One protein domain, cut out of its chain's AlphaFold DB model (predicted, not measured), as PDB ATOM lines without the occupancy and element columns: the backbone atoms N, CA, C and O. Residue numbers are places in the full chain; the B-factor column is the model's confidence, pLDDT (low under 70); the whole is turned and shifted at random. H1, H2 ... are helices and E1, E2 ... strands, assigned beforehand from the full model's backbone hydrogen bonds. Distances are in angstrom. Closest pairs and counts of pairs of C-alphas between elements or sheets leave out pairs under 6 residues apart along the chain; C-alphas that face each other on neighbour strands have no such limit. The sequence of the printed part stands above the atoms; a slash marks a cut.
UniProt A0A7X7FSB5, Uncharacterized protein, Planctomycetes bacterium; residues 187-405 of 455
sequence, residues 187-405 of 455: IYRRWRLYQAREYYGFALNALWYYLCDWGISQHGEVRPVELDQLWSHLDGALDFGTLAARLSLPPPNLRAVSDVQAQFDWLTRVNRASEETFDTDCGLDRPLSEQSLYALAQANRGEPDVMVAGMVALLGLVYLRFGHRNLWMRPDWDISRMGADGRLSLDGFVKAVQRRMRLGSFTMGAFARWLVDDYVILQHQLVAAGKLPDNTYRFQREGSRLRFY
ATOM      1  N   ILE A 187     206.361 143.424 235.079       96.75
ATOM      2  CA  ILE A 187     205.732 144.632 235.630       96.75
ATOM      3  C   ILE A 187     206.783 145.701 235.937       96.75
ATOM      4  O   ILE A 187     206.545 146.876 235.655       96.75
ATOM      5  N   TYR A 188     207.970 145.300 236.400       97.69
ATOM      6  CA  TYR A 188     209.118 146.190 236.556       97.69
ATOM      7  C   TYR A 188     209.474 146.883 235.238       97.69
ATOM      8  O   TYR A 188     209.536 148.110 235.190       97.69
ATOM      9  N   ARG A 189     209.625 146.133 234.136       96.50
ATOM     10  CA  ARG A 189     209.945 146.710 232.817       96.50
ATOM     11  C   ARG A 189     208.899 147.727 232.358       96.50
ATOM     12  O   ARG A 189     209.264 148.787 231.854       96.50
ATOM     13  N   ARG A 190     207.610 147.462 232.591       96.31
ATOM     14  CA  ARG A 190     206.525 148.412 232.282       96.31
ATOM     15  C   ARG A 190     206.652 149.712 233.082       96.31
ATOM     16  O   ARG A 190     206.544 150.790 232.500       96.31
ATOM     17  N   TRP A 191     206.918 149.629 234.386       97.06
ATOM     18  CA  TRP A 191     207.134 150.806 235.239       97.06
ATOM     19  C   TRP A 191     208.423 151.559 234.902       97.06
ATOM     20  O   TRP A 191     208.451 152.788 234.914       97.06
ATOM     21  N   ARG A 192     209.466 150.837 234.501       96.75
ATOM     22  CA  ARG A 192     210.706 151.420 233.992       96.75
ATOM     23  C   ARG A 192     210.486 152.202 232.699       96.75
ATOM     24  O   ARG A 192     210.965 153.327 232.582       96.75
ATOM     25  N   LEU A 193     209.719 151.658 231.752       96.00
ATOM     26  CA  LEU A 193     209.324 152.371 230.530       96.00
ATOM     27  C   LEU A 193     208.418 153.569 230.831       96.00
ATOM     28  O   LEU A 193     208.533 154.607 230.181       96.00
ATOM     29  N   TYR A 194     207.548 153.464 231.836       95.25
ATOM     30  CA  TYR A 194     206.783 154.610 232.317       95.25
ATOM     31  C   TYR A 194     207.718 155.726 232.811       95.25
ATOM     32  O   TYR A 194     207.577 156.867 232.378       95.25
ATOM     33  N   GLN A 195     208.737 155.397 233.610       96.38
ATOM     34  CA  GLN A 195     209.735 156.370 234.060       96.38
ATOM     35  C   GLN A 195     210.618 156.904 232.914       96.38
ATOM     36  O   GLN A 195     210.981 158.079 232.912       96.38
ATOM     37  N   ALA A 196     210.916 156.097 231.892       96.12
ATOM     38  CA  ALA A 196     211.591 156.566 230.677       96.12
ATOM     39  C   ALA A 196     210.791 157.655 229.956       96.12
ATOM     40  O   ALA A 196     211.349 158.661 229.513       96.12
ATOM     41  N   ARG A 197     209.467 157.477 229.875       95.06
ATOM     42  CA  ARG A 197     208.557 158.475 229.299       95.06
ATOM     43  C   ARG A 197     208.544 159.769 230.104       95.06
ATOM     44  O   ARG A 197     208.399 160.822 229.495       95.06
ATOM     45  N   GLU A 198     208.741 159.708 231.419       95.19
ATOM     46  CA  GLU A 198     208.864 160.901 232.262       95.19
ATOM     47  C   GLU A 198     210.129 161.705 231.939       95.19
ATOM     48  O   GLU A 198     210.031 162.912 231.734       95.19
ATOM     49  N   TYR A 199     211.300 161.065 231.807       97.50
ATOM     50  CA  TYR A 199     212.536 161.749 231.384       97.50
ATOM     51  C   TYR A 199     212.421 162.341 229.979       97.50
ATOM     52  O   TYR A 199     212.730 163.513 229.760       97.50
ATOM     53  N   TYR A 200     211.919 161.546 229.037       96.75
ATOM     54  CA  TYR A 200     211.663 161.990 227.673       96.75
ATOM     55  C   TYR A 200     210.692 163.185 227.628       96.75
ATOM     56  O   TYR A 200     210.982 164.207 227.004       96.75
ATOM     57  N   GLY A 201     209.561 163.087 228.331       94.81
ATOM     58  CA  GLY A 201     208.559 164.145 228.412       94.81
ATOM     59  C   GLY A 201     209.105 165.400 229.087       94.81
ATOM     60  O   GLY A 201     208.873 166.502 228.594       94.81
ATOM     61  N   PHE A 202     209.886 165.245 230.159       96.88
ATOM     62  CA  PHE A 202     210.555 166.354 230.833       96.88
ATOM     63  C   PHE A 202     211.479 167.118 229.889       96.88
ATOM     64  O   PHE A 202     211.397 168.340 229.850       96.88
ATOM     65  N   ALA A 203     212.305 166.434 229.092       97.94
ATOM     66  CA  ALA A 203     213.228 167.101 228.177       97.94
ATOM     67  C   ALA A 203     212.505 167.951 227.122       97.94
ATOM     68  O   ALA A 203     212.891 169.092 226.863       97.94
ATOM     69  N   LEU A 204     211.408 167.440 226.560       96.44
ATOM     70  CA  LEU A 204     210.571 168.209 225.636       96.44
ATOM     71  C   LEU A 204     209.891 169.395 226.328       96.44
ATOM     72  O   LEU A 204     209.834 170.492 225.774       96.44
ATOM     73  N   ASN A 205     209.402 169.192 227.551       95.69
ATOM     74  CA  ASN A 205     208.737 170.240 228.318       95.69
ATOM     75  C   ASN A 205     209.727 171.323 228.784       95.69
ATOM     76  O   ASN A 205     209.376 172.497 228.840       95.69
ATOM     77  N   ALA A 206     210.980 170.954 229.051       97.81
ATOM     78  CA  ALA A 206     212.082 171.866 229.339       97.81
ATOM     79  C   ALA A 206     212.432 172.724 228.113       97.81
ATOM     80  O   ALA A 206     212.527 173.944 228.237       97.81
ATOM     81  N   LEU A 207     212.535 172.119 226.923       97.94
ATOM     82  CA  LEU A 207     212.716 172.859 225.667       97.94
ATOM     83  C   LEU A 207     211.559 173.835 225.416       97.94
ATOM     84  O   LEU A 207     211.790 174.993 225.076       97.94
ATOM     85  N   TRP A 208     210.314 173.395 225.625       97.25
ATOM     86  CA  TRP A 208     209.130 174.251 225.518       97.25
ATOM     87  C   TRP A 208     209.135 175.397 226.535       97.25
ATOM     88  O   TRP A 208     208.881 176.546 226.169       97.25
ATOM     89  N   TYR A 209     209.450 175.097 227.797       97.38
ATOM     90  CA  TYR A 209     209.554 176.075 228.876       97.38
ATOM     91  C   TYR A 209     210.574 177.159 228.522       97.38
ATOM     92  O   TYR A 209     210.253 178.346 228.559       97.38
ATOM     93  N   TYR A 210     211.771 176.740 228.108       97.50
ATOM     94  CA  TYR A 210     212.846 177.638 227.710       97.50
ATOM     95  C   TYR A 210     212.481 178.467 226.476       97.50
ATOM     96  O   TYR A 210     212.706 179.672 226.462       97.50
ATOM     97  N   LEU A 211     211.854 177.853 225.467       97.19
ATOM     98  CA  LEU A 211     211.384 178.559 224.277       97.19
ATOM     99  C   LEU A 211     210.387 179.670 224.632       97.19
ATOM    100  O   LEU A 211     210.458 180.757 224.062       97.19
ATOM    101  N   CYS A 212     209.465 179.409 225.562       97.12
ATOM    102  CA  CYS A 212     208.516 180.419 226.025       97.12
ATOM    103  C   CYS A 212     209.231 181.594 226.699       97.12
ATOM    104  O   CYS A 212     208.920 182.741 226.391       97.12
ATOM    105  N   ASP A 213     210.179 181.311 227.594       95.94
ATOM    106  CA  ASP A 213     210.927 182.340 228.321       95.94
ATOM    107  C   ASP A 213     211.798 183.183 227.377       95.94
ATOM    108  O   ASP A 213     211.676 184.409 227.334       95.94
ATOM    109  N   TRP A 214     212.569 182.520 226.511       97.38
ATOM    110  CA  TRP A 214     213.363 183.170 225.469       97.38
ATOM    111  C   TRP A 214     212.498 184.033 224.545       97.38
ATOM    112  O   TRP A 214     212.826 185.185 224.278       97.38
ATOM    113  N   GLY A 215     211.357 183.524 224.075       97.25
ATOM    114  CA  GLY A 215     210.483 184.282 223.183       97.25
ATOM    115  C   GLY A 215     209.932 185.555 223.827       97.25
ATOM    116  O   GLY A 215     209.834 186.592 223.169       97.25
ATOM    117  N   ILE A 216     209.630 185.518 225.129       97.00
ATOM    118  CA  ILE A 216     209.254 186.713 225.894       97.00
ATOM    119  C   ILE A 216     210.447 187.663 226.055       97.00
ATOM    120  O   ILE A 216     210.275 188.872 225.885       97.00
ATOM    121  N   SER A 217     211.655 187.145 226.299       96.06
ATOM    122  CA  SER A 217     212.876 187.958 226.396       96.06
ATOM    123  C   SER A 217     213.218 188.676 225.081       96.06
ATOM    124  O   SER A 217     213.829 189.739 225.111       96.06
ATOM    125  N   GLN A 218     212.785 188.138 223.935       97.12
ATOM    126  CA  GLN A 218     212.896 188.775 222.614       97.12
ATOM    127  C   GLN A 218     211.763 189.775 222.311       97.12
ATOM    128  O   GLN A 218     211.583 190.182 221.163       97.12
ATOM    129  N   HIS A 219     210.965 190.170 223.307       96.19
ATOM    130  CA  HIS A 219     209.765 191.002 223.129       96.19
ATOM    131  C   HIS A 219     208.705 190.378 222.199       96.19
ATOM    132  O   HIS A 219     207.885 191.090 221.604       96.19
ATOM    133  N   GLY A 220     208.674 189.041 222.130       96.06
ATOM    134  CA  GLY A 220     207.771 188.245 221.295       96.06
ATOM    135  C   GLY A 220     206.280 188.435 221.584       96.06
ATOM    136  O   GLY A 220     205.439 188.056 220.768       96.06
ATOM    137  N   GLU A 221     205.946 189.026 222.734       94.38
ATOM    138  CA  GLU A 221     204.575 189.393 223.109       94.38
ATOM    139  C   GLU A 221     204.049 190.611 222.336       94.38
ATOM    140  O   GLU A 221     202.858 190.688 222.031       94.38
ATOM    141  N   VAL A 222     204.939 191.539 221.966       94.94
ATOM    142  CA  VAL A 222     204.595 192.754 221.213       94.94
ATOM    143  C   VAL A 222     204.868 192.565 219.724       94.94
ATOM    144  O   VAL A 222     204.067 192.983 218.885       94.94
ATOM    145  N   ARG A 223     206.006 191.951 219.383       95.19
ATOM    146  CA  ARG A 223     206.458 191.749 218.003       95.19
ATOM    147  C   ARG A 223     206.748 190.266 217.783       95.19
ATOM    148  O   ARG A 223     207.705 189.778 218.371       95.19
ATOM    149  N   PRO A 224     205.966 189.556 216.952       96.75
ATOM    150  CA  PRO A 224     206.233 188.153 216.655       96.75
ATOM    151  C   PRO A 224     207.679 187.939 216.181       96.75
ATOM    152  O   PRO A 224     208.164 188.677 215.323       96.75
ATOM    153  N   VAL A 225     208.349 186.934 216.743       98.00
ATOM    154  CA  VAL A 225     209.758 186.605 216.483       98.00
ATOM    155  C   VAL A 225     209.857 185.755 215.220       98.00
ATOM    156  O   VAL A 225     209.106 184.792 215.078       98.00
ATOM    157  N   GLU A 226     210.770 186.082 214.305       98.12
ATOM    158  CA  GLU A 226     210.999 185.281 213.092       98.12
ATOM    159  C   GLU A 226     211.611 183.916 213.439       98.12
ATOM    160  O   GLU A 226     212.522 183.817 214.262       98.12
ATOM    161  N   LEU A 227     211.155 182.855 212.770       97.19
ATOM    162  CA  LEU A 227     211.654 181.496 212.994       97.19
ATOM    163  C   LEU A 227     213.154 181.369 212.704       97.19
ATOM    164  O   LEU A 227     213.842 180.645 213.413       97.19
ATOM    165  N   ASP A 228     213.693 182.116 211.742       97.62
ATOM    166  CA  ASP A 228     215.134 182.101 211.461       97.62
ATOM    167  C   ASP A 228     215.968 182.616 212.642       97.62
ATOM    168  O   ASP A 228     217.062 182.110 212.898       97.62
ATOM    169  N   GLN A 229     215.435 183.569 213.418       97.88
ATOM    170  CA  GLN A 229     216.087 184.034 214.646       97.88
ATOM    171  C   GLN A 229     216.079 182.939 215.714       97.88
ATOM    172  O   GLN A 229     217.093 182.729 216.379       97.88
ATOM    173  N   LEU A 230     214.975 182.196 215.836       97.75
ATOM    174  CA  LEU A 230     214.907 181.021 216.706       97.75
ATOM    175  C   LEU A 230     215.927 179.957 216.282       97.75
ATOM    176  O   LEU A 230     216.646 179.430 217.126       97.75
ATOM    177  N   TRP A 231     216.027 179.651 214.990       97.69
ATOM    178  CA  TRP A 231     216.962 178.641 214.496       97.69
ATOM    179  C   TRP A 231     218.421 179.038 214.717       97.69
ATOM    180  O   TRP A 231     219.203 178.211 215.181       97.69
ATOM    181  N   SER A 232     218.771 180.305 214.481       97.81
ATOM    182  CA  SER A 232     220.103 180.825 214.802       97.81
ATOM    183  C   SER A 232     220.397 180.771 216.303       97.81
ATOM    184  O   SER A 232     221.522 180.472 216.698       97.81
ATOM    185  N   HIS A 233     219.400 181.059 217.142       97.75
ATOM    186  CA  HIS A 233     219.537 180.990 218.595       97.75
ATOM    187  C   HIS A 233     219.770 179.556 219.075       97.75
ATOM    188  O   HIS A 233     220.695 179.315 219.844       97.75
ATOM    189  N   LEU A 234     218.983 178.594 218.590       97.50
ATOM    190  CA  LEU A 234     219.149 177.186 218.954       97.50
ATOM    191  C   LEU A 234     220.508 176.637 218.523       97.50
ATOM    192  O   LEU A 234     221.141 175.936 219.307       97.50
ATOM    193  N   ASP A 235     220.987 176.989 217.329       97.25
ATOM    194  CA  ASP A 235     222.317 176.572 216.879       97.25
ATOM    195  C   ASP A 235     223.429 177.110 217.797       97.25
ATOM    196  O   ASP A 235     224.391 176.395 218.078       97.25
ATOM    197  N   GLY A 236     223.288 178.347 218.291       96.75
ATOM    198  CA  GLY A 236     224.205 178.937 219.269       96.75
ATOM    199  C   GLY A 236     224.076 178.336 220.673       96.75
ATOM    200  O   GLY A 236     225.076 178.184 221.367       96.75
ATOM    201  N   ALA A 237     222.863 177.951 221.079       96.75
ATOM    202  CA  ALA A 237     222.576 177.349 222.382       96.75
ATOM    203  C   ALA A 237     223.000 175.871 222.490       96.75
ATOM    204  O   ALA A 237     223.046 175.323 223.591       96.75
ATOM    205  N   LEU A 238     223.343 175.220 221.371       97.06
ATOM    206  CA  LEU A 238     223.965 173.891 221.333       97.06
ATOM    207  C   LEU A 238     225.453 173.946 221.737       97.06
ATOM    208  O   LEU A 238     226.332 173.477 221.008       97.06
ATOM    209  N   ASP A 239     225.729 174.518 222.910       95.62
ATOM    210  CA  ASP A 239     227.060 174.639 223.502       95.62
ATOM    211  C   ASP A 239     227.335 173.499 224.491       95.62
ATOM    212  O   ASP A 239     227.118 173.591 225.703       95.62
ATOM    213  N   PHE A 240     227.852 172.394 223.956       96.62
ATOM    214  CA  PHE A 240     228.223 171.236 224.762       96.62
ATOM    215  C   PHE A 240     229.520 171.441 225.554       96.62
ATOM    216  O   PHE A 240     229.775 170.688 226.492       96.62
ATOM    217  N   GLY A 241     230.331 172.448 225.210       97.12
ATOM    218  CA  GLY A 241     231.537 172.790 225.960       97.12
ATOM    219  C   GLY A 241     231.181 173.379 227.321       97.12
ATOM    220  O   GLY A 241     231.670 172.901 228.345       97.12
ATOM    221  N   THR A 242     230.269 174.353 227.336       96.81
ATOM    222  CA  THR A 242     229.757 174.949 228.578       96.81
ATOM    223  C   THR A 242     228.963 173.929 229.398       96.81
ATOM    224  O   THR A 242     229.210 173.796 230.599       96.81
ATOM    225  N   LEU A 243     228.107 173.120 228.758       97.31
ATOM    226  CA  LEU A 243     227.396 172.031 229.440       97.31
ATOM    227  C   LEU A 243     228.365 171.049 230.122       97.31
ATOM    228  O   LEU A 243     228.184 170.700 231.290       97.31
ATOM    229  N   ALA A 244     229.408 170.611 229.409       97.12
ATOM    230  CA  ALA A 244     230.417 169.712 229.959       97.12
ATOM    231  C   ALA A 244     231.156 170.350 231.141       97.12
ATOM    232  O   ALA A 244     231.347 169.687 232.158       97.12
ATOM    233  N   ALA A 245     231.494 171.640 231.059       96.69
ATOM    234  CA  ALA A 245     232.120 172.364 232.163       96.69
ATOM    235  C   ALA A 245     231.237 172.382 233.423       96.69
ATOM    236  O   ALA A 245     231.741 172.113 234.514       96.69
ATOM    237  N   ARG A 246     229.919 172.605 233.293       95.56
ATOM    238  CA  ARG A 246     228.979 172.559 234.435       95.56
ATOM    239  C   ARG A 246     228.926 171.190 235.106       95.56
ATOM    240  O   ARG A 246     228.757 171.102 236.318       95.56
ATOM    241  N   LEU A 247     229.084 170.130 234.322       94.75
ATOM    242  CA  LEU A 247     229.085 168.746 234.791       94.75
ATOM    243  C   LEU A 247     230.482 168.246 235.189       94.75
ATOM    244  O   LEU A 247     230.637 167.075 235.525       94.75
ATOM    245  N   SER A 248     231.503 169.114 235.165       95.50
ATOM    246  CA  SER A 248     232.905 168.748 235.414       95.50
ATOM    247  C   SER A 248     233.416 167.632 234.488       95.50
ATOM    248  O   SER A 248     234.168 166.747 234.898       95.50
ATOM    249  N   LEU A 249     233.002 167.672 233.220       95.69
ATOM    250  CA  LEU A 249     233.357 166.713 232.177       95.69
ATOM    251  C   LEU A 249     234.365 167.303 231.182       95.69
ATOM    252  O   LEU A 249     234.389 168.516 230.964       95.69
ATOM    253  N   PRO A 250     235.158 166.455 230.502       92.44
ATOM    254  CA  PRO A 250     235.965 166.895 229.371       92.44
ATOM    255  C   PRO A 250     235.080 167.490 228.260       92.44
ATOM    256  O   PRO A 250     234.059 166.880 227.920       92.44
ATOM    257  N   PRO A 251     235.463 168.633 227.659       92.25
ATOM    258  CA  PRO A 251     234.643 169.296 226.657       92.25
ATOM    259  C   PRO A 251     234.565 168.446 225.381       92.25
ATOM    260  O   PRO A 251     235.598 168.148 224.771       92.25
ATOM    261  N   PRO A 252     233.361 168.060 224.934       90.31
ATOM    262  CA  PRO A 252     233.201 167.464 223.625       90.31
ATOM    263  C   PRO A 252     233.247 168.592 222.596       90.31
ATOM    264  O   PRO A 252     232.526 169.577 222.717       90.31
ATOM    265  N   ASN A 253     234.101 168.496 221.580       92.12
ATOM    266  CA  ASN A 253     234.142 169.479 220.491       92.12
ATOM    267  C   ASN A 253     232.904 169.333 219.572       92.12
ATOM    268  O   ASN A 253     233.024 169.014 218.391       92.12
ATOM    269  N   LEU A 254     231.711 169.488 220.149       95.81
ATOM    270  CA  LEU A 254     230.402 169.327 219.533       95.81
ATOM    271  C   LEU A 254     229.737 170.691 219.386       95.81
ATOM    272  O   LEU A 254     229.744 171.509 220.305       95.81
ATOM    273  N   ARG A 255     229.172 170.924 218.207       94.50
ATOM    274  CA  ARG A 255     228.445 172.139 217.831       94.50
ATOM    275  C   ARG A 255     227.222 171.750 217.005       94.50
ATOM    276  O   ARG A 255     227.097 170.604 216.586       94.50
ATOM    277  N   ALA A 256     226.369 172.712 216.665       96.38
ATOM    278  CA  ALA A 256     225.195 172.475 215.816       96.38
ATOM    279  C   ALA A 256     225.505 171.772 214.474       96.38
ATOM    280  O   ALA A 256     224.675 171.032 213.952       96.38
ATOM    281  N   VAL A 257     226.703 171.972 213.916       96.31
ATOM    282  CA  VAL A 257     227.137 171.338 212.657       96.31
ATOM    283  C   VAL A 257     227.675 169.914 212.827       96.31
ATOM    284  O   VAL A 257     227.851 169.217 211.831       96.31
ATOM    285  N   SER A 258     227.958 169.482 214.057       96.31
ATOM    286  CA  SER A 258     228.444 168.132 214.347       96.31
ATOM    287  C   SER A 258     227.368 167.090 214.044       96.31
ATOM    288  O   SER A 258     226.175 167.385 214.112       96.31
ATOM    289  N   ASP A 259     227.788 165.870 213.715       95.44
ATOM    290  CA  ASP A 259     226.877 164.743 213.504       95.44
ATOM    291  C   ASP A 259     226.240 164.296 214.832       95.44
ATOM    292  O   ASP A 259     226.899 164.313 215.875       95.44
ATOM    293  N   VAL A 260     224.970 163.886 214.809       96.00
ATOM    294  CA  VAL A 260     224.283 163.327 215.986       96.00
ATOM    295  C   VAL A 260     224.992 162.073 216.508       96.00
ATOM    296  O   VAL A 260     225.077 161.893 217.720       96.00
ATOM    297  N   GLN A 261     225.583 161.250 215.640       95.31
ATOM    298  CA  GLN A 261     226.385 160.104 216.070       95.31
ATOM    299  C   GLN A 261     227.572 160.543 216.939       95.31
ATOM    300  O   GLN A 261     227.860 159.909 217.946       95.31
ATOM    301  N   ALA A 262     228.205 161.684 216.641       95.88
ATOM    302  CA  ALA A 262     229.302 162.197 217.462       95.88
ATOM    303  C   ALA A 262     228.840 162.590 218.879       95.88
ATOM    304  O   ALA A 262     229.624 162.517 219.830       95.88
ATOM    305  N   GLN A 263     227.570 162.982 219.040       95.88
ATOM    306  CA  GLN A 263     226.969 163.156 220.359       95.88
ATOM    307  C   GLN A 263     226.852 161.814 221.080       95.88
ATOM    308  O   GLN A 263     227.274 161.707 222.228       95.88
ATOM    309  N   PHE A 264     226.316 160.788 220.422       96.00
ATOM    310  CA  PHE A 264     226.161 159.453 221.005       96.00
ATOM    311  C   PHE A 264     227.509 158.834 221.392       96.00
ATOM    312  O   PHE A 264     227.652 158.313 222.499       96.00
ATOM    313  N   ASP A 265     228.535 159.015 220.564       95.81
ATOM    314  CA  ASP A 265     229.912 158.604 220.847       95.81
ATOM    315  C   ASP A 265     230.507 159.339 222.061       95.81
ATOM    316  O   ASP A 265     231.343 158.798 222.788       95.81
ATOM    317  N   TRP A 266     230.116 160.595 222.290       96.44
ATOM    318  CA  TRP A 266     230.516 161.329 223.489       96.44
ATOM    319  C   TRP A 266     229.786 160.818 224.736       96.44
ATOM    320  O   TRP A 266     230.442 160.553 225.744       96.44
ATOM    321  N   LEU A 267     228.463 160.634 224.660       96.56
ATOM    322  CA  LEU A 267     227.640 160.136 225.769       96.56
ATOM    323  C   LEU A 267     228.107 158.746 226.234       96.56
ATOM    324  O   LEU A 267     228.315 158.524 227.426       96.56
ATOM    325  N   THR A 268     228.336 157.826 225.295       96.44
ATOM    326  CA  THR A 268     228.858 156.475 225.569       96.44
ATOM    327  C   THR A 268     230.250 156.524 226.203       96.44
ATOM    328  O   THR A 268     230.484 155.901 227.239       96.44
ATOM    329  N   ARG A 269     231.164 157.347 225.666       95.56
ATOM    330  CA  ARG A 269     232.530 157.507 226.193       95.56
ATOM    331  C   ARG A 269     232.570 158.073 227.610       95.56
ATOM    332  O   ARG A 269     233.309 157.547 228.440       95.56
ATOM    333  N   VAL A 270     231.804 159.129 227.896       95.00
ATOM    334  CA  VAL A 270     231.739 159.734 229.241       95.00
ATOM    335  C   VAL A 270     231.235 158.723 230.266       95.00
ATOM    336  O   VAL A 270     231.782 158.633 231.365       95.00
ATOM    337  N   ASN A 271     230.247 157.917 229.879       94.56
ATOM    338  CA  ASN A 271     229.658 156.906 230.748       94.56
ATOM    339  C   ASN A 271     230.411 155.571 230.747       94.56
ATOM    340  O   ASN A 271     230.010 154.658 231.463       94.56
ATOM    341  N   ARG A 272     231.522 155.468 230.000       93.88
ATOM    342  CA  ARG A 272     232.331 154.245 229.854       93.88
ATOM    343  C   ARG A 272     231.481 153.033 229.455       93.88
ATOM    344  O   ARG A 272     231.690 151.937 229.964       93.88
ATOM    345  N   ALA A 273     230.531 153.266 228.561       93.81
ATOM    346  CA  ALA A 273     229.593 152.279 228.055       93.81
ATOM    347  C   ALA A 273     229.774 152.102 226.543       93.81
ATOM    348  O   ALA A 273     230.340 152.967 225.870       93.81
ATOM    349  N   SER A 274     229.266 151.000 226.000       91.25
ATOM    350  CA  SER A 274     229.031 150.859 224.558       91.25
ATOM    351  C   SER A 274     227.569 151.170 224.235       91.25
ATOM    352  O   SER A 274     226.752 151.249 225.148       91.25
ATOM    353  N   GLU A 275     227.208 151.322 222.958       87.38
ATOM    354  CA  GLU A 275     225.788 151.403 222.589       87.38
ATOM    355  C   GLU A 275     225.036 150.122 222.989       87.38
ATOM    356  O   GLU A 275     223.939 150.204 223.521       87.38
ATOM    357  N   GLU A 276     225.627 148.940 222.798       87.25
ATOM    358  CA  GLU A 276     224.974 147.649 223.076       87.25
ATOM    359  C   GLU A 276     224.739 147.395 224.570       87.25
ATOM    360  O   GLU A 276     223.757 146.754 224.948       87.25
ATOM    361  N   THR A 277     225.637 147.898 225.415       88.81
ATOM    362  CA  THR A 277     225.616 147.722 226.874       88.81
ATOM    363  C   THR A 277     225.184 148.983 227.614       88.81
ATOM    364  O   THR A 277     225.241 149.034 228.841       88.81
ATOM    365  N   PHE A 278     224.725 150.015 226.895       93.50
ATOM    366  CA  PHE A 278     224.434 151.319 227.490       93.50
ATOM    367  C   PHE A 278     223.433 151.216 228.637       93.50
ATOM    368  O   PHE A 278     223.586 151.864 229.671       93.50
ATOM    369  N   ASP A 279     222.426 150.362 228.467       90.69
ATOM    370  CA  ASP A 279     221.372 150.195 229.453       90.69
ATOM    371  C   ASP A 279     221.888 149.690 230.809       90.69
ATOM    372  O   ASP A 279     221.464 150.184 231.856       90.69
ATOM    373  N   THR A 280     222.818 148.737 230.791       88.25
ATOM    374  CA  THR A 280     223.400 148.136 231.998       88.25
ATOM    375  C   THR A 280     224.523 148.981 232.578       88.25
ATOM    376  O   THR A 280     224.681 149.041 233.794       88.25
ATOM    377  N   ASP A 281     225.293 149.646 231.719       90.75
ATOM    378  CA  ASP A 281     226.531 150.310 232.122       90.75
ATOM    379  C   ASP A 281     226.300 151.761 232.559       90.75
ATOM    380  O   ASP A 281     227.088 152.298 233.343       90.75
ATOM    381  N   CYS A 282     225.237 152.407 232.065       92.88
ATOM    382  CA  CYS A 282     224.883 153.784 232.398       92.88
ATOM    383  C   CYS A 282     223.962 153.850 233.630       92.88
ATOM    384  O   CYS A 282     222.748 154.044 233.505       92.88
ATOM    385  N   GLY A 283     224.552 153.684 234.815       92.69
ATOM    386  CA  GLY A 283     223.894 153.839 236.117       92.69
ATOM    387  C   GLY A 283     223.825 155.283 236.630       92.69
ATOM    388  O   GLY A 283     224.238 156.234 235.963       92.69
ATOM    389  N   LEU A 284     223.295 155.441 237.846       93.62
ATOM    390  CA  LEU A 284     223.168 156.734 238.530       93.62
ATOM    391  C   LEU A 284     224.521 157.299 239.001       93.62
ATOM    392  O   LEU A 284     224.676 158.509 239.133       93.62
ATOM    393  N   ASP A 285     225.497 156.421 239.226       90.50
ATOM    394  CA  ASP A 285     226.878 156.730 239.610       90.50
ATOM    395  C   ASP A 285     227.714 157.301 238.455       90.50
ATOM    396  O   ASP A 285     228.848 157.749 238.654       90.50
ATOM    397  N   ARG A 286     227.179 157.269 237.231       93.12
ATOM    398  CA  ARG A 286     227.880 157.786 236.063       93.12
ATOM    399  C   ARG A 286     227.860 159.311 236.021       93.12
ATOM    400  O   ARG A 286     226.886 159.931 236.447       93.12
ATOM    401  N   PRO A 287     228.904 159.933 235.440       89.50
ATOM    402  CA  PRO A 287     229.003 161.390 235.396       89.50
ATOM    403  C   PRO A 287     227.845 162.059 234.640       89.50
ATOM    404  O   PRO A 287     227.494 163.205 234.923       89.50
ATOM    405  N   LEU A 288     227.241 161.350 233.680       94.56
ATOM    406  CA  LEU A 288     226.149 161.857 232.864       94.56
ATOM    407  C   LEU A 288     224.996 160.850 232.801       94.56
ATOM    408  O   LEU A 288     225.091 159.819 232.143       94.56
ATOM    409  N   SER A 289     223.875 161.176 233.434       96.31
ATOM    410  CA  SER A 289     222.656 160.367 233.422       96.31
ATOM    411  C   SER A 289     221.437 161.244 233.162       96.31
ATOM    412  O   SER A 289     221.485 162.474 233.260       96.31
ATOM    413  N   GLU A 290     220.306 160.617 232.847       97.81
ATOM    414  CA  GLU A 290     219.037 161.322 232.688       97.81
ATOM    415  C   GLU A 290     218.668 162.088 233.971       97.81
ATOM    416  O   GLU A 290     218.162 163.209 233.907       97.81
ATOM    417  N   GLN A 291     219.011 161.530 235.138       96.81
ATOM    418  CA  GLN A 291     218.791 162.162 236.437       96.81
ATOM    419  C   GLN A 291     219.729 163.348 236.689       96.81
ATOM    420  O   GLN A 291     219.272 164.358 237.227       96.81
ATOM    421  N   SER A 292     221.010 163.271 236.306       95.88
ATOM    422  CA  SER A 292     221.931 164.399 236.503       95.88
ATOM    423  C   SER A 292     221.562 165.590 235.615       95.88
ATOM    424  O   SER A 292     221.563 166.728 236.086       95.88
ATOM    425  N   LEU A 293     221.132 165.342 234.374       97.81
ATOM    426  CA  LEU A 293     220.623 166.382 233.472       97.81
ATOM    427  C   LEU A 293     219.280 166.960 233.935       97.81
ATOM    428  O   LEU A 293     219.083 168.173 233.856       97.81
ATOM    429  N   TYR A 294     218.378 166.126 234.462       97.25
ATOM    430  CA  TYR A 294     217.146 166.593 235.102       97.25
ATOM    431  C   TYR A 294     217.444 167.543 236.273       97.25
ATOM    432  O   TYR A 294     216.913 168.655 236.323       97.25
ATOM    433  N   ALA A 295     218.327 167.137 237.192       96.00
ATOM    434  CA  ALA A 295     218.703 167.948 238.347       96.00
ATOM    435  C   ALA A 295     219.372 169.269 237.926       96.00
ATOM    436  O   ALA A 295     219.029 170.330 238.452       96.00
ATOM    437  N   LEU A 296     220.267 169.220 236.933       97.31
ATOM    438  CA  LEU A 296     220.935 170.405 236.399       97.31
ATOM    439  C   LEU A 296     219.929 171.402 235.804       97.31
ATOM    440  O   LEU A 296     220.015 172.593 236.105       97.31
ATOM    441  N   ALA A 297     218.957 170.925 235.019       97.62
ATOM    442  CA  ALA A 297     217.907 171.756 234.425       97.62
ATOM    443  C   ALA A 297     216.983 172.388 235.471       97.62
ATOM    444  O   ALA A 297     216.603 173.551 235.342       97.62
ATOM    445  N   GLN A 298     216.658 171.659 236.542       96.31
ATOM    446  CA  GLN A 298     215.871 172.219 237.640       96.31
ATOM    447  C   GLN A 298     216.608 173.344 238.377       96.31
ATOM    448  O   GLN A 298     215.970 174.321 238.771       96.31
ATOM    449  N   ALA A 299     217.927 173.222 238.540       96.50
ATOM    450  CA  ALA A 299     218.754 174.215 239.224       96.50
ATOM    451  C   ALA A 299     219.112 175.435 238.352       96.50
ATOM    452  O   ALA A 299     219.362 176.509 238.890       96.50
ATOM    453  N   ASN A 300     219.127 175.289 237.023       96.44
ATOM    454  CA  ASN A 300     219.626 176.299 236.080       96.44
ATOM    455  C   ASN A 300     218.563 176.666 235.034       96.44
ATOM    456  O   ASN A 300     218.813 176.670 233.826       96.44
ATOM    457  N   ARG A 301     217.342 176.940 235.500       92.56
ATOM    458  CA  ARG A 301     216.235 177.340 234.623       92.56
ATOM    459  C   ARG A 301     216.598 178.635 233.893       92.56
ATOM    460  O   ARG A 301     216.941 179.619 234.534       92.56
ATOM    461  N   GLY A 302     216.490 178.621 232.566       91.12
ATOM    462  CA  GLY A 302     216.795 179.775 231.709       91.12
ATOM    463  C   GLY A 302     218.198 179.761 231.094       91.12
ATOM    464  O   GLY A 302     218.443 180.508 230.152       91.12
ATOM    465  N   GLU A 303     219.097 178.882 231.543       96.94
ATOM    466  CA  GLU A 303     220.439 178.784 230.963       96.94
ATOM    467  C   GLU A 303     220.402 178.014 229.621       96.94
ATOM    468  O   GLU A 303     219.997 176.844 229.603       96.94
ATOM    469  N   PRO A 304     220.814 178.618 228.484       96.44
ATOM    470  CA  PRO A 304     220.697 178.017 227.149       96.44
ATOM    471  C   PRO A 304     221.400 176.667 227.017       96.44
ATOM    472  O   PRO A 304     220.841 175.731 226.447       96.44
ATOM    473  N   ASP A 305     222.619 176.560 227.538       96.38
ATOM    474  CA  ASP A 305     223.441 175.357 227.420       96.38
ATOM    475  C   ASP A 305     222.824 174.178 228.193       96.38
ATOM    476  O   ASP A 305     222.848 173.036 227.736       96.38
ATOM    477  N   VAL A 306     222.160 174.452 229.316       97.94
ATOM    478  CA  VAL A 306     221.452 173.429 230.093       97.94
ATOM    479  C   VAL A 306     220.119 173.067 229.440       97.94
ATOM    480  O   VAL A 306     219.811 171.889 229.250       97.94
ATOM    481  N   MET A 307     219.322 174.072 229.078       98.00
ATOM    482  CA  MET A 307     217.955 173.867 228.600       98.00
ATOM    483  C   MET A 307     217.892 173.349 227.161       98.00
ATOM    484  O   MET A 307     216.954 172.633 226.821       98.00
ATOM    485  N   VAL A 308     218.873 173.680 226.317       98.19
ATOM    486  CA  VAL A 308     218.950 173.204 224.930       98.19
ATOM    487  C   VAL A 308     219.932 172.046 224.821       98.19
ATOM    488  O   VAL A 308     219.498 170.915 224.601       98.19
ATOM    489  N   ALA A 309     221.237 172.279 225.011       98.06
ATOM    490  CA  ALA A 309     222.233 171.218 224.835       98.06
ATOM    491  C   ALA A 309     222.026 170.071 225.840       98.06
ATOM    492  O   ALA A 309     222.067 168.901 225.452       98.06
ATOM    493  N   GLY A 310     221.708 170.388 227.100       98.25
ATOM    494  CA  GLY A 310     221.403 169.390 228.127       98.25
ATOM    495  C   GLY A 310     220.160 168.554 227.816       98.25
ATOM    496  O   GLY A 310     220.193 167.336 227.972       98.25
ATOM    497  N   MET A 311     219.077 169.149 227.310       98.50
ATOM    498  CA  MET A 311     217.864 168.383 226.973       98.50
ATOM    499  C   MET A 311     218.034 167.551 225.699       98.50
ATOM    500  O   MET A 311     217.531 166.430 225.625       98.50
ATOM    501  N   VAL A 312     218.810 168.040 224.727       98.25
ATOM    502  CA  VAL A 312     219.221 167.248 223.557       98.25
ATOM    503  C   VAL A 312     220.121 166.081 223.987       98.25
ATOM    504  O   VAL A 312     219.959 164.975 223.476       98.25
ATOM    505  N   ALA A 313     221.025 166.277 224.954       98.31
ATOM    506  CA  ALA A 313     221.809 165.191 225.552       98.31
ATOM    507  C   ALA A 313     220.923 164.174 226.284       98.31
ATOM    508  O   ALA A 313     221.097 162.976 226.083       98.31
ATOM    509  N   LEU A 314     219.939 164.628 227.068       98.69
ATOM    510  CA  LEU A 314     219.006 163.762 227.795       98.69
ATOM    511  C   LEU A 314     218.210 162.877 226.828       98.69
ATOM    512  O   LEU A 314     218.137 161.663 227.011       98.69
ATOM    513  N   LEU A 315     217.681 163.456 225.748       98.56
ATOM    514  CA  LEU A 315     217.010 162.701 224.687       98.56
ATOM    515  C   LEU A 315     217.955 161.705 223.993       98.56
ATOM    516  O   LEU A 315     217.524 160.612 223.625       98.56
ATOM    517  N   GLY A 316     219.237 162.052 223.858       97.94
ATOM    518  CA  GLY A 316     220.282 161.142 223.392       97.94
ATOM    519  C   GLY A 316     220.516 159.958 224.334       97.94
ATOM    520  O   GLY A 316     220.572 158.826 223.865       97.94
ATOM    521  N   LEU A 317     220.570 160.178 225.653       98.25
ATOM    522  CA  LEU A 317     220.680 159.103 226.653       98.25
ATOM    523  C   LEU A 317     219.475 158.153 226.590       98.25
ATOM    524  O   LEU A 317     219.642 156.934 226.553       98.25
ATOM    525  N   VAL A 318     218.263 158.708 226.491       97.75
ATOM    526  CA  VAL A 318     217.030 157.921 226.326       97.75
ATOM    527  C   VAL A 318     217.078 157.096 225.037       97.75
ATOM    528  O   VAL A 318     216.690 155.926 225.038       97.75
ATOM    529  N   TYR A 319     217.564 157.674 223.933       97.38
ATOM    530  CA  TYR A 319     217.743 156.941 222.681       97.38
ATOM    531  C   TYR A 319     218.779 155.822 222.812       97.38
ATOM    532  O   TYR A 319     218.488 154.701 222.410       97.38
ATOM    533  N   LEU A 320     219.943 156.086 223.406       97.12
ATOM    534  CA  LEU A 320     220.977 155.072 223.624       97.12
ATOM    535  C   LEU A 320     220.466 153.901 224.467       97.12
ATOM    536  O   LEU A 320     220.838 152.763 224.223       97.12
ATOM    537  N   ARG A 321     219.566 154.161 225.417       96.19
ATOM    538  CA  ARG A 321     218.979 153.128 226.272       96.19
ATOM    539  C   ARG A 321     217.894 152.302 225.578       96.19
ATOM    540  O   ARG A 321     217.814 151.088 225.755       96.19
ATOM    541  N   PHE A 322     217.022 152.956 224.809       95.75
ATOM    542  CA  PHE A 322     215.785 152.349 224.301       95.75
ATOM    543  C   PHE A 322     215.696 152.265 222.768       95.75
ATOM    544  O   PHE A 322     214.680 151.827 222.226       95.75
ATOM    545  N   GLY A 323     216.745 152.656 222.048       93.94
ATOM    546  CA  GLY A 323     216.825 152.684 220.583       93.94
ATOM    547  C   GLY A 323     217.011 151.315 219.922       93.94
ATOM    548  O   GLY A 323     217.032 151.214 218.690       93.94
ATOM    549  N   HIS A 324     217.123 150.248 220.716       91.62
ATOM    550  CA  HIS A 324     217.365 148.898 220.224       91.62
ATOM    551  C   HIS A 324     216.077 148.192 219.786       91.62
ATOM    552  O   HIS A 324     215.102 148.070 220.527       91.62
ATOM    553  N   ARG A 325     216.098 147.637 218.570       89.94
ATOM    554  CA  ARG A 325     214.933 146.986 217.941       89.94
ATOM    555  C   ARG A 325     214.408 145.772 218.702       89.94
ATOM    556  O   ARG A 325     213.215 145.494 218.645       89.94
ATOM    557  N   ASN A 326     215.283 145.050 219.397       90.56
ATOM    558  CA  ASN A 326     214.909 143.902 220.225       90.56
ATOM    559  C   ASN A 326     213.986 144.300 221.390       90.56
ATOM    560  O   ASN A 326     213.163 143.486 221.797       90.56
ATOM    561  N   LEU A 327     214.087 145.531 221.903       91.38
ATOM    562  CA  LEU A 327     213.201 146.046 222.951       91.38
ATOM    563  C   LEU A 327     211.791 146.303 222.413       91.38
ATOM    564  O   LEU A 327     210.810 145.983 223.074       91.38
ATOM    565  N   TRP A 328     211.683 146.811 221.184       91.75
ATOM    566  CA  TRP A 328     210.410 147.242 220.590       91.75
ATOM    567  C   TRP A 328     209.445 146.096 220.276       91.75
ATOM    568  O   TRP A 328     208.251 146.323 220.067       91.75
ATOM    569  N   MET A 329     209.985 144.878 220.204       91.62
ATOM    570  CA  MET A 329     209.241 143.646 219.953       91.62
ATOM    571  C   MET A 329     208.735 142.987 221.240       91.62
ATOM    572  O   MET A 329     208.005 142.003 221.165       91.62
ATOM    573  N   ARG A 330     209.131 143.490 222.417       93.19
ATOM    574  CA  ARG A 330     208.711 142.916 223.696       93.19
ATOM    575  C   ARG A 330     207.280 143.344 224.051       93.19
ATOM    576  O   ARG A 330     206.902 144.473 223.737       93.19
ATOM    577  N   PRO A 331     206.496 142.503 224.751       90.69
ATOM    578  CA  PRO A 331     205.125 142.847 225.140       90.69
ATOM    579  C   PRO A 331     205.016 144.077 226.055       90.69
ATOM    580  O   PRO A 331     204.032 144.806 226.007       90.69
ATOM    581  N   ASP A 332     206.014 144.335 226.904       92.81
ATOM    582  CA  ASP A 332     206.038 145.502 227.796       92.81
ATOM    583  C   ASP A 332     206.198 146.841 227.054       92.81
ATOM    584  O   ASP A 332     205.828 147.889 227.593       92.81
ATOM    585  N   TRP A 333     206.655 146.813 225.798       94.31
ATOM    586  CA  TRP A 333     206.893 148.004 224.984       94.31
ATOM    587  C   TRP A 333     205.626 148.805 224.650       94.31
ATOM    588  O   TRP A 333     205.715 149.973 224.267       94.31
ATOM    589  N   ASP A 334     204.433 148.234 224.835       91.12
ATOM    590  CA  ASP A 334     203.172 148.959 224.642       91.12
ATOM    591  C   ASP A 334     203.070 150.216 225.519       91.12
ATOM    592  O   ASP A 334     202.483 151.214 225.099       91.12
ATOM    593  N   ILE A 335     203.730 150.232 226.685       91.81
ATOM    594  CA  ILE A 335     203.829 151.438 227.520       91.81
ATOM    595  C   ILE A 335     204.501 152.586 226.753       91.81
ATOM    596  O   ILE A 335     204.024 153.720 226.795       91.81
ATOM    597  N   SER A 336     205.558 152.303 225.985       91.88
ATOM    598  CA  SER A 336     206.286 153.293 225.176       91.88
ATOM    599  C   SER A 336     205.446 153.888 224.046       91.88
ATOM    600  O   SER A 336     205.776 154.971 223.559       91.88
ATOM    601  N   ARG A 337     204.367 153.208 223.629       90.62
ATOM    602  CA  ARG A 337     203.446 153.656 222.569       90.62
ATOM    603  C   ARG A 337     202.379 154.624 223.081       90.62
ATOM    604  O   ARG A 337     201.787 155.343 222.283       90.62
ATOM    605  N   MET A 338     202.156 154.689 224.396       85.38
ATOM    606  CA  MET A 338     201.183 155.602 224.995       85.38
ATOM    607  C   MET A 338     201.563 157.068 224.734       85.38
ATOM    608  O   MET A 338     202.677 157.495 225.053       85.38
ATOM    609  N   GLY A 339     200.621 157.864 224.221       68.44
ATOM    610  CA  GLY A 339     200.842 159.291 223.936       68.44
ATOM    611  C   GLY A 339     199.992 159.883 222.806       68.44
ATOM    612  O   GLY A 339     200.443 160.839 222.181       68.44
ATOM    613  N   ALA A 340     198.793 159.326 222.567       57.34
ATOM    614  CA  ALA A 340     197.948 159.538 221.382       57.34
ATOM    615  C   ALA A 340     198.633 159.156 220.053       57.34
ATOM    616  O   ALA A 340     199.861 159.097 219.956       57.34
ATOM    617  N   ASP A 341     197.831 158.855 219.029       52.19
ATOM    618  CA  ASP A 341     198.318 158.413 217.721       52.19
ATOM    619  C   ASP A 341     199.189 159.493 217.057       52.19
ATOM    620  O   ASP A 341     198.713 160.402 216.378       52.19
ATOM    621  N   GLY A 342     200.507 159.377 217.234       52.06
ATOM    622  CA  GLY A 342     201.437 159.667 216.150       52.06
ATOM    623  C   GLY A 342     202.657 160.535 216.432       52.06
ATOM    624  O   GLY A 342     203.489 160.604 215.529       52.06
ATOM    625  N   ARG A 343     202.821 161.220 217.580       59.59
ATOM    626  CA  ARG A 343     203.946 162.189 217.693       59.59
ATOM    627  C   ARG A 343     204.675 162.284 219.027       59.59
ATOM    628  O   ARG A 343     205.873 162.498 218.998       59.59
ATOM    629  N   LEU A 344     204.015 162.106 220.169       80.12
ATOM    630  CA  LEU A 344     204.656 162.302 221.480       80.12
ATOM    631  C   LEU A 344     205.019 160.997 222.198       80.12
ATOM    632  O   LEU A 344     205.433 161.036 223.350       80.12
ATOM    633  N   SER A 345     204.866 159.839 221.560       91.00
ATOM    634  CA  SER A 345     205.245 158.574 222.185       91.00
ATOM    635  C   SER A 345     206.765 158.381 222.166       91.00
ATOM    636  O   SER A 345     207.443 158.757 221.205       91.00
ATOM    637  N   LEU A 346     207.297 157.742 223.211       93.94
ATOM    638  CA  LEU A 346     208.704 157.333 223.255       93.94
ATOM    639  C   LEU A 346     209.030 156.407 222.071       93.94
ATOM    640  O   LEU A 346     210.074 156.557 221.443       93.94
ATOM    641  N   ASP A 347     208.102 155.507 221.717       94.44
ATOM    642  CA  ASP A 347     208.192 154.645 220.531       94.44
ATOM    643  C   ASP A 347     208.378 155.444 219.232       94.44
ATOM    644  O   ASP A 347     209.271 155.146 218.433       94.44
ATOM    645  N   GLY A 348     207.555 156.478 219.031       93.06
ATOM    646  CA  GLY A 348     207.619 157.342 217.858       93.06
ATOM    647  C   GLY A 348     208.951 158.084 217.772       93.06
ATOM    648  O   GLY A 348     209.574 158.096 216.707       93.06
ATOM    649  N   PHE A 349     209.418 158.621 218.901       94.88
ATOM    650  CA  PHE A 349     210.701 159.309 219.004       94.88
ATOM    651  C   PHE A 349     211.877 158.401 218.620       94.88
ATOM    652  O   PHE A 349     212.592 158.711 217.663       94.88
ATOM    653  N   VAL A 350     212.058 157.252 219.286       95.19
ATOM    654  CA  VAL A 350     213.232 156.390 219.044       95.19
ATOM    655  C   VAL A 350     213.261 155.837 217.615       95.19
ATOM    656  O   VAL A 350     214.318 155.783 216.980       95.19
ATOM    657  N   LYS A 351     212.094 155.501 217.048       93.88
ATOM    658  CA  LYS A 351     211.978 155.067 215.647       93.88
ATOM    659  C   LYS A 351     212.285 156.195 214.670       93.88
ATOM    660  O   LYS A 351     212.904 155.949 213.632       93.88
ATOM    661  N   ALA A 352     211.852 157.419 214.965       93.75
ATOM    662  CA  ALA A 352     212.113 158.572 214.113       93.75
ATOM    663  C   ALA A 352     213.598 158.955 214.108       93.75
ATOM    664  O   ALA A 352     214.130 159.204 213.027       93.75
ATOM    665  N   VAL A 353     214.275 158.914 215.262       94.81
ATOM    666  CA  VAL A 353     215.733 159.102 215.349       94.81
ATOM    667  C   VAL A 353     216.452 158.047 214.511       94.81
ATOM    668  O   VAL A 353     217.183 158.401 213.587       94.81
ATOM    669  N   GLN A 354     216.148 156.758 214.719       93.69
ATOM    670  CA  GLN A 354     216.763 155.670 213.946       93.69
ATOM    671  C   GLN A 354     216.528 155.818 212.433       93.69
ATOM    672  O   GLN A 354     217.416 155.529 211.631       93.69
ATOM    673  N   ARG A 355     215.335 156.257 212.011       93.25
ATOM    674  CA  ARG A 355     215.037 156.502 210.594       93.25
ATOM    675  C   ARG A 355     215.857 157.667 210.040       93.25
ATOM    676  O   ARG A 355     216.391 157.535 208.947       93.25
ATOM    677  N   ARG A 356     215.954 158.784 210.767       93.25
ATOM    678  CA  ARG A 356     216.688 159.981 210.323       93.25
ATOM    679  C   ARG A 356     218.187 159.720 210.203       93.25
ATOM    680  O   ARG A 356     218.752 160.073 209.178       93.25
ATOM    681  N   MET A 357     218.782 159.007 211.158       91.94
ATOM    682  CA  MET A 357     220.196 158.609 211.091       91.94
ATOM    683  C   MET A 357     220.524 157.748 209.861       91.94
ATOM    684  O   MET A 357     221.628 157.809 209.337       91.94
ATOM    685  N   ARG A 358     219.566 156.958 209.353       90.62
ATOM    686  CA  ARG A 358     219.766 156.146 208.137       90.62
ATOM    687  C   ARG A 358     219.665 156.926 206.831       90.62
ATOM    688  O   ARG A 358     220.102 156.414 205.806       90.62
ATOM    689  N   LEU A 359     219.042 158.104 206.837       87.25
ATOM    690  CA  LEU A 359     218.760 158.872 205.621       87.25
ATOM    691  C   LEU A 359     219.920 159.787 205.191       87.25
ATOM    692  O   LEU A 359     219.813 160.425 204.147       87.25
ATOM    693  N   GLY A 360     221.022 159.841 205.948       79.12
ATOM    694  CA  GLY A 360     222.221 160.616 205.613       79.12
ATOM    695  C   GLY A 360     222.677 161.519 206.759       79.12
ATOM    696  O   GLY A 360     222.331 161.276 207.912       79.12
ATOM    697  N   SER A 361     223.450 162.564 206.436       77.88
ATOM    698  CA  SER A 361     224.018 163.493 207.423       77.88
ATOM    699  C   SER A 361     222.919 164.138 208.271       77.88
ATOM    700  O   SER A 361     222.132 164.948 207.767       77.88
ATOM    701  N   PHE A 362     222.879 163.799 209.556       93.69
ATOM    702  CA  PHE A 362     221.919 164.335 210.510       93.69
ATOM    703  C   PHE A 362     222.684 165.086 211.591       93.69
ATOM    704  O   PHE A 362     223.245 164.489 212.505       93.69
ATOM    705  N   THR A 363     222.758 166.409 211.444       96.62
ATOM    706  CA  THR A 363     223.517 167.251 212.370       96.62
ATOM    707  C   THR A 363     222.738 167.525 213.650       96.62
ATOM    708  O   THR A 363     221.506 167.455 213.680       96.62
ATOM    709  N   MET A 364     223.444 167.904 214.711       96.44
ATOM    710  CA  MET A 364     222.839 168.262 215.993       96.44
ATOM    711  C   MET A 364     221.869 169.447 215.875       96.44
ATOM    712  O   MET A 364     220.812 169.438 216.498       96.44
ATOM    713  N   GLY A 365     222.179 170.435 215.032       97.00
ATOM    714  CA  GLY A 365     221.287 171.552 214.718       97.00
ATOM    715  C   GLY A 365     220.023 171.081 214.001       97.00
ATOM    716  O   GLY A 365     218.917 171.452 214.384       97.00
ATOM    717  N   ALA A 366     220.149 170.184 213.015       96.50
ATOM    718  CA  ALA A 366     218.988 169.586 212.353       96.50
ATOM    719  C   ALA A 366     218.133 168.753 213.325       96.50
ATOM    720  O   ALA A 366     216.903 168.772 213.236       96.50
ATOM    721  N   PHE A 367     218.765 168.055 214.270       96.69
ATOM    722  CA  PHE A 367     218.090 167.297 215.320       96.69
ATOM    723  C   PHE A 367     217.334 168.206 216.294       96.69
ATOM    724  O   PHE A 367     216.140 168.000 216.502       96.69
ATOM    725  N   ALA A 368     217.975 169.254 216.813       97.44
ATOM    726  CA  ALA A 368     217.342 170.221 217.707       97.44
ATOM    727  C   ALA A 368     216.183 170.963 217.025       97.44
ATOM    728  O   ALA A 368     215.101 171.070 217.598       97.44
ATOM    729  N   ARG A 369     216.366 171.414 215.778       96.94
ATOM    730  CA  ARG A 369     215.300 172.054 214.990       96.94
ATOM    731  C   ARG A 369     214.120 171.112 214.772       96.94
ATOM    732  O   ARG A 369     212.983 171.528 214.949       96.94
ATOM    733  N   TRP A 370     214.380 169.846 214.440       95.69
ATOM    734  CA  TRP A 370     213.326 168.840 214.296       95.69
ATOM    735  C   TRP A 370     212.538 168.640 215.594       95.69
ATOM    736  O   TRP A 370     211.309 168.628 215.565       95.69
ATOM    737  N   LEU A 371     213.227 168.514 216.731       96.12
ATOM    738  CA  LEU A 371     212.580 168.392 218.037       96.12
ATOM    739  C   LEU A 371     211.716 169.621 218.342       96.12
ATOM    740  O   LEU A 371     210.553 169.487 218.722       96.12
ATOM    741  N   VAL A 372     212.261 170.820 218.141       97.31
ATOM    742  CA  VAL A 372     211.548 172.057 218.462       97.31
ATOM    743  C   VAL A 372     210.363 172.295 217.524       97.31
ATOM    744  O   VAL A 372     209.298 172.674 218.001       97.31
ATOM    745  N   ASP A 373     210.474 172.037 216.223       96.12
ATOM    746  CA  ASP A 373     209.351 172.239 215.297       96.12
ATOM    747  C   ASP A 373     208.247 171.180 215.503       96.12
ATOM    748  O   ASP A 373     207.089 171.534 215.746       96.12
ATOM    749  N   ASP A 374     208.594 169.885 215.515       93.94
ATOM    750  CA  ASP A 374     207.608 168.791 215.508       93.94
ATOM    751  C   ASP A 374     207.041 168.458 216.901       93.94
ATOM    752  O   ASP A 374     205.850 168.137 217.020       93.94
ATOM    753  N   TYR A 375     207.884 168.477 217.943       94.06
ATOM    754  CA  TYR A 375     207.529 168.009 219.293       94.06
ATOM    755  C   TYR A 375     207.179 169.149 220.245       94.06
ATOM    756  O   TYR A 375     206.406 168.932 221.175       94.06
ATOM    757  N   VAL A 376     207.705 170.354 220.017       95.62
ATOM    758  CA  VAL A 376     207.447 171.514 220.881       95.62
ATOM    759  C   VAL A 376     206.427 172.450 220.242       95.62
ATOM    760  O   VAL A 376     205.340 172.630 220.789       95.62
ATOM    761  N   ILE A 377     206.736 173.030 219.078       96.31
ATOM    762  CA  ILE A 377     205.898 174.058 218.455       96.31
ATOM    763  C   ILE A 377     204.580 173.453 217.983       96.31
ATOM    764  O   ILE A 377     203.514 173.872 218.436       96.31
ATOM    765  N   LEU A 378     204.643 172.447 217.112       94.19
ATOM    766  CA  LEU A 378     203.454 171.845 216.520       94.19
ATOM    767  C   LEU A 378     202.532 171.223 217.577       94.19
ATOM    768  O   LEU A 378     201.318 171.408 217.515       94.19
ATOM    769  N   GLN A 379     203.090 170.535 218.577       92.50
ATOM    770  CA  GLN A 379     202.285 169.931 219.647       92.50
ATOM    771  C   GLN A 379     201.610 170.979 220.518       92.50
ATOM    772  O   GLN A 379     200.417 170.864 220.793       92.50
ATOM    773  N   HIS A 380     202.339 172.029 220.905       94.50
ATOM    774  CA  HIS A 380     201.762 173.134 221.660       94.50
ATOM    775  C   HIS A 380     200.595 173.775 220.898       94.50
ATOM    776  O   HIS A 380     199.536 174.001 221.481       94.50
ATOM    777  N   GLN A 381     200.741 173.999 219.588       94.25
ATOM    778  CA  GLN A 381     199.660 174.546 218.768       94.25
ATOM    779  C   GLN A 381     198.427 173.636 218.727       94.25
ATOM    780  O   GLN A 381     197.315 174.127 218.905       94.25
ATOM    781  N   LEU A 382     198.611 172.328 218.527       92.44
ATOM    782  CA  LEU A 382     197.507 171.363 218.484       92.44
ATOM    783  C   LEU A 382     196.765 171.291 219.824       92.44
ATOM    784  O   LEU A 382     195.536 171.365 219.857       92.44
ATOM    785  N   VAL A 383     197.503 171.201 220.934       91.38
ATOM    786  CA  VAL A 383     196.922 171.127 222.282       91.38
ATOM    787  C   VAL A 383     196.214 172.429 222.651       91.38
ATOM    788  O   VAL A 383     195.114 172.386 223.197       91.38
ATOM    789  N   ALA A 384     196.815 173.585 222.359       93.31
ATOM    790  CA  ALA A 384     196.210 174.876 222.667       93.31
ATOM    791  C   ALA A 384     194.955 175.145 221.818       93.31
ATOM    792  O   ALA A 384     193.971 175.663 222.342       93.31
ATOM    793  N   ALA A 385     194.957 174.745 220.541       93.75
ATOM    794  CA  ALA A 385     193.786 174.838 219.670       93.75
ATOM    795  C   ALA A 385     192.631 173.949 220.153       93.75
ATOM    796  O   ALA A 385     191.488 174.398 220.182       93.75
ATOM    797  N   GLY A 386     192.928 172.719 220.587       92.06
ATOM    798  CA  GLY A 386     191.925 171.779 221.099       92.06
ATOM    799  C   GLY A 386     191.256 172.200 222.412       92.06
ATOM    800  O   GLY A 386     190.262 171.598 222.798       92.06
ATOM    801  N   LYS A 387     191.783 173.224 223.098       91.00
ATOM    802  CA  LYS A 387     191.229 173.766 224.348       91.00
ATOM    803  C   LYS A 387     190.367 175.014 224.149       91.00
ATOM    804  O   LYS A 387     189.870 175.558 225.126       91.00
ATOM    805  N   LEU A 388     190.180 175.480 222.912       91.81
ATOM    806  CA  LEU A 388     189.302 176.618 222.647       91.81
ATOM    807  C   LEU A 388     187.850 176.311 223.075       91.81
ATOM    808  O   LEU A 388     187.397 175.181 222.896       91.81
ATOM    809  N   PRO A 389     187.114 177.299 223.624       91.69
ATOM    810  CA  PRO A 389     187.423 178.735 223.642       91.69
ATOM    811  C   PRO A 389     188.420 179.190 224.723       91.69
ATOM    812  O   PRO A 389     188.856 180.342 224.679       91.69
ATOM    813  N   ASP A 390     188.841 178.316 225.643       89.50
ATOM    814  CA  ASP A 390     189.846 178.666 226.646       89.50
ATOM    815  C   ASP A 390     191.207 178.876 225.978       89.50
ATOM    816  O   ASP A 390     191.920 177.943 225.590       89.50
ATOM    817  N   ASN A 391     191.604 180.140 225.839       88.38
ATOM    818  CA  ASN A 391     192.909 180.465 225.288       88.38
ATOM    819  C   ASN A 391     193.987 179.958 226.251       88.38
ATOM    820  O   ASN A 391     194.163 180.517 227.333       88.38
ATOM    821  N   THR A 392     194.730 178.931 225.843       93.44
ATOM    822  CA  THR A 392     195.848 178.344 226.599       93.44
ATOM    823  C   THR A 392     197.200 178.513 225.903       93.44
ATOM    824  O   THR A 392     198.211 177.998 226.388       93.44
ATOM    825  N   TYR A 393     197.257 179.289 224.814       95.69
ATOM    826  CA  TYR A 393     198.480 179.525 224.054       95.69
ATOM    827  C   TYR A 393     199.571 180.183 224.919       95.69
ATOM    828  O   TYR A 393     199.315 181.115 225.682       95.69
ATOM    829  N   ARG A 394     200.802 179.676 224.788       96.81
ATOM    830  CA  ARG A 394     202.053 180.287 225.273       96.81
ATOM    831  C   ARG A 394     202.858 180.907 224.146       96.81
ATOM    832  O   ARG A 394     203.485 181.937 224.333       96.81
ATOM    833  N   PHE A 395     202.749 180.331 222.960       97.06
ATOM    834  CA  PHE A 395     203.060 180.990 221.706       97.06
ATOM    835  C   PHE A 395     202.115 180.502 220.609       97.06
ATOM    836  O   PHE A 395     201.521 179.430 220.732       97.06
ATOM    837  N   GLN A 396     201.966 181.283 219.546       96.56
ATOM    838  CA  GLN A 396     201.167 180.967 218.370       96.56
ATOM    839  C   GLN A 396     201.987 181.253 217.111       96.56
ATOM    840  O   GLN A 396     202.636 182.293 217.007       96.56
ATOM    841  N   ARG A 397     201.962 180.324 216.149       96.00
ATOM    842  CA  ARG A 397     202.621 180.511 214.854       96.00
ATOM    843  C   ARG A 397     201.800 181.434 213.960       96.00
ATOM    844  O   ARG A 397     200.622 181.182 213.725       96.00
ATOM    845  N   GLU A 398     202.462 182.456 213.434       95.00
ATOM    846  CA  GLU A 398     201.955 183.443 212.481       95.00
ATOM    847  C   GLU A 398     202.834 183.383 211.221       95.00
ATOM    848  O   GLU A 398     203.788 184.143 211.064       95.00
ATOM    849  N   GLY A 399     202.572 182.412 210.340       93.88
ATOM    850  CA  GLY A 399     203.408 182.168 209.158       93.88
ATOM    851  C   GLY A 399     204.831 181.724 209.528       93.88
ATOM    852  O   GLY A 399     205.016 180.650 210.109       93.88
ATOM    853  N   SER A 400     205.828 182.546 209.181       95.94
ATOM    854  CA  SER A 400     207.248 182.351 209.523       95.94
ATOM    855  C   SER A 400     207.625 182.893 210.904       95.94
ATOM    856  O   SER A 400     208.810 182.965 211.217       95.94
ATOM    857  N   ARG A 401     206.647 183.293 211.726       97.62
ATOM    858  CA  ARG A 401     206.873 183.940 213.023       97.62
ATOM    859  C   ARG A 401     206.188 183.206 214.163       97.62
ATOM    860  O   ARG A 401     205.235 182.456 213.950       97.62
ATOM    861  N   LEU A 402     206.626 183.489 215.383       98.00
ATOM    862  CA  LEU A 402     205.990 183.070 216.628       98.00
ATOM    863  C   LEU A 402     205.632 184.299 217.468       98.00
ATOM    864  O   LEU A 402     206.508 185.075 217.849       98.00
ATOM    865  N   ARG A 403     204.347 184.471 217.787       97.56
ATOM    866  CA  ARG A 403     203.890 185.409 218.822       97.56
ATOM    867  C   ARG A 403     203.880 184.699 220.163       97.56
ATOM    868  O   ARG A 403     203.317 183.614 220.251       97.56
ATOM    869  N   PHE A 404     204.446 185.305 221.198       97.62
ATOM    870  CA  PHE A 404     204.520 184.727 222.542       97.62
ATOM    871  C   PHE A 404     203.502 185.369 223.490       97.62
ATOM    872  O   PHE A 404     203.041 186.485 223.271       97.62
ATOM    873  N   TYR A 405     203.145 184.660 224.557       95.81
ATOM    874  CA  TYR A 405     202.197 185.111 225.571       95.81
ATOM    875  C   TYR A 405     202.757 184.828 226.957       95.81
ATOM    876  O   TYR A 405     203.034 183.680 227.311       95.81
TER     877      TYR A 405
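Overview. This is residues 187 to 405 of the 455 residues of an uncharacterized protein of Planctomycetes bacterium (UniProt A0A7X7FSB5). A body of helices is built round H7, which lies in the middle side by side with the long H1 and with H6; H2, H3, H4 and H5 pack on H7 by their closest residues, and H11 crosses H1 nearly at a right angle. A small hairpin of two strands, E1 and E2, packs on the last part of H1 and the last part of H11, at one end of the body, and H9 lies along the first part of H1 toward the other end. The 219 printed residues hold eleven named helices, then two named strands at the end of the order, and the two strands make an antiparallel sheet, E1 - E2; the class is mostly helix. The whole is compact, with a radius of gyration of the C-alphas of 17.2 A and spans of 50 by 39 by 35 A; residues 386 to 391 stick out.

Along the chain. Begin at the sheet: find C-alpha 395 at (203.060, 180.990, 221.706), where E1 starts, residues 395 to 398; E2 is residues 401 to 404. Then find C-alpha 187 at (205.732, 144.632, 235.630), from which H1, residues 187 to 217, runs 44.9 A to C-alpha 217 at (212.876, 187.958, 226.396). After it come H2, residues 227 to 237, H3, residues 240 to 246, H4, residues 260 to 270, H5, residues 278 to 281, and H6, residues 290 to 299. H7, residues 304 to 322, is 26.3 A long. H8 is residues 325 to 328, H9 residues 331 to 337, and H10 residues 346 to 358, 18.8 A long. H11, residues 364 to 385, runs 30.0 A.

Arrangement. Look first at the hairpin E1 and E2, antiparallel at 152 degrees, where N 396 and O 403 are 2.8 A apart and N 403 and O 396 are 2.9 A apart, within hydrogen-bond range. Residues 225 to 226 pair with residues 401 to 402 of E2, antiparallel. Toward H1 the closest C-alphas are those of Gly 215 and Phe 404 of E2, 6.0 A apart; toward H11 they are those of Gln 381 and Gln 396 of E1, 6.6 A. H11 touches H1 with residues 371 to 377 alone, about perpendicular at 88 degrees, closest at the C-alphas of Trp 208 and Val 376, 5.6 A. H1, H6 and H7 form a bundle, three helices lying together: H1 and H7 touch at a shallow tilt of 21 degrees, opposite ways, closest at the C-alphas of Ala 203 and Met 311, 5.0 A. H6 and H7, a helical hairpin, touch at a shallow tilt of 18 degrees, closest at the C-alphas of Glu 290 and Leu 314, 5.5 A. H7 is the hub, touching seven helices, among them H2, at Ala 237 and Pro 304, closest C-alphas 5.2 A apart, H3, at Leu 243 and Asp 305, 5.5 A, H4, at Phe 264 and Gly 316, 6.6 A, and H5, at Asp 279 and Arg 321, 4.9 A. H9 touches H1 at a shallow tilt of 12 degrees, the same way, closest at the C-alphas of Arg 190 and Asp 332, 5.4 A. H9 and H10 touch about perpendicular at 84 degrees, closest at the C-alphas of Ser 336 and Leu 346, 5.1 A. H8 and H10 are close but not clearly touching, with the C-alphas of Trp 328 and Asp 347 7.7 A apart. Each O i to N i+4 pair is within hydrogen-bond range in H1, H2, H3, H4, H6 and H10, against 14 of 15 in H7, 15 of 18 in H11 and 0 of 3 in H9, where 3 of 4 O i to N i+3 pairs are; H5 and H8 are too short for an O i to N i+4 pair.

Size, cuts and confidence. The two C-alphas farthest apart are those of Arg 272 and Pro 389, 51.5 A. The printed part has no cut. The link from H3 to H4, residues 247 to 259, is long, its C-alphas 14 to 22 A from the mean of all C-alphas. The mean pLDDT of the printed part is 94.0, and residues 339 to 343 are under 70.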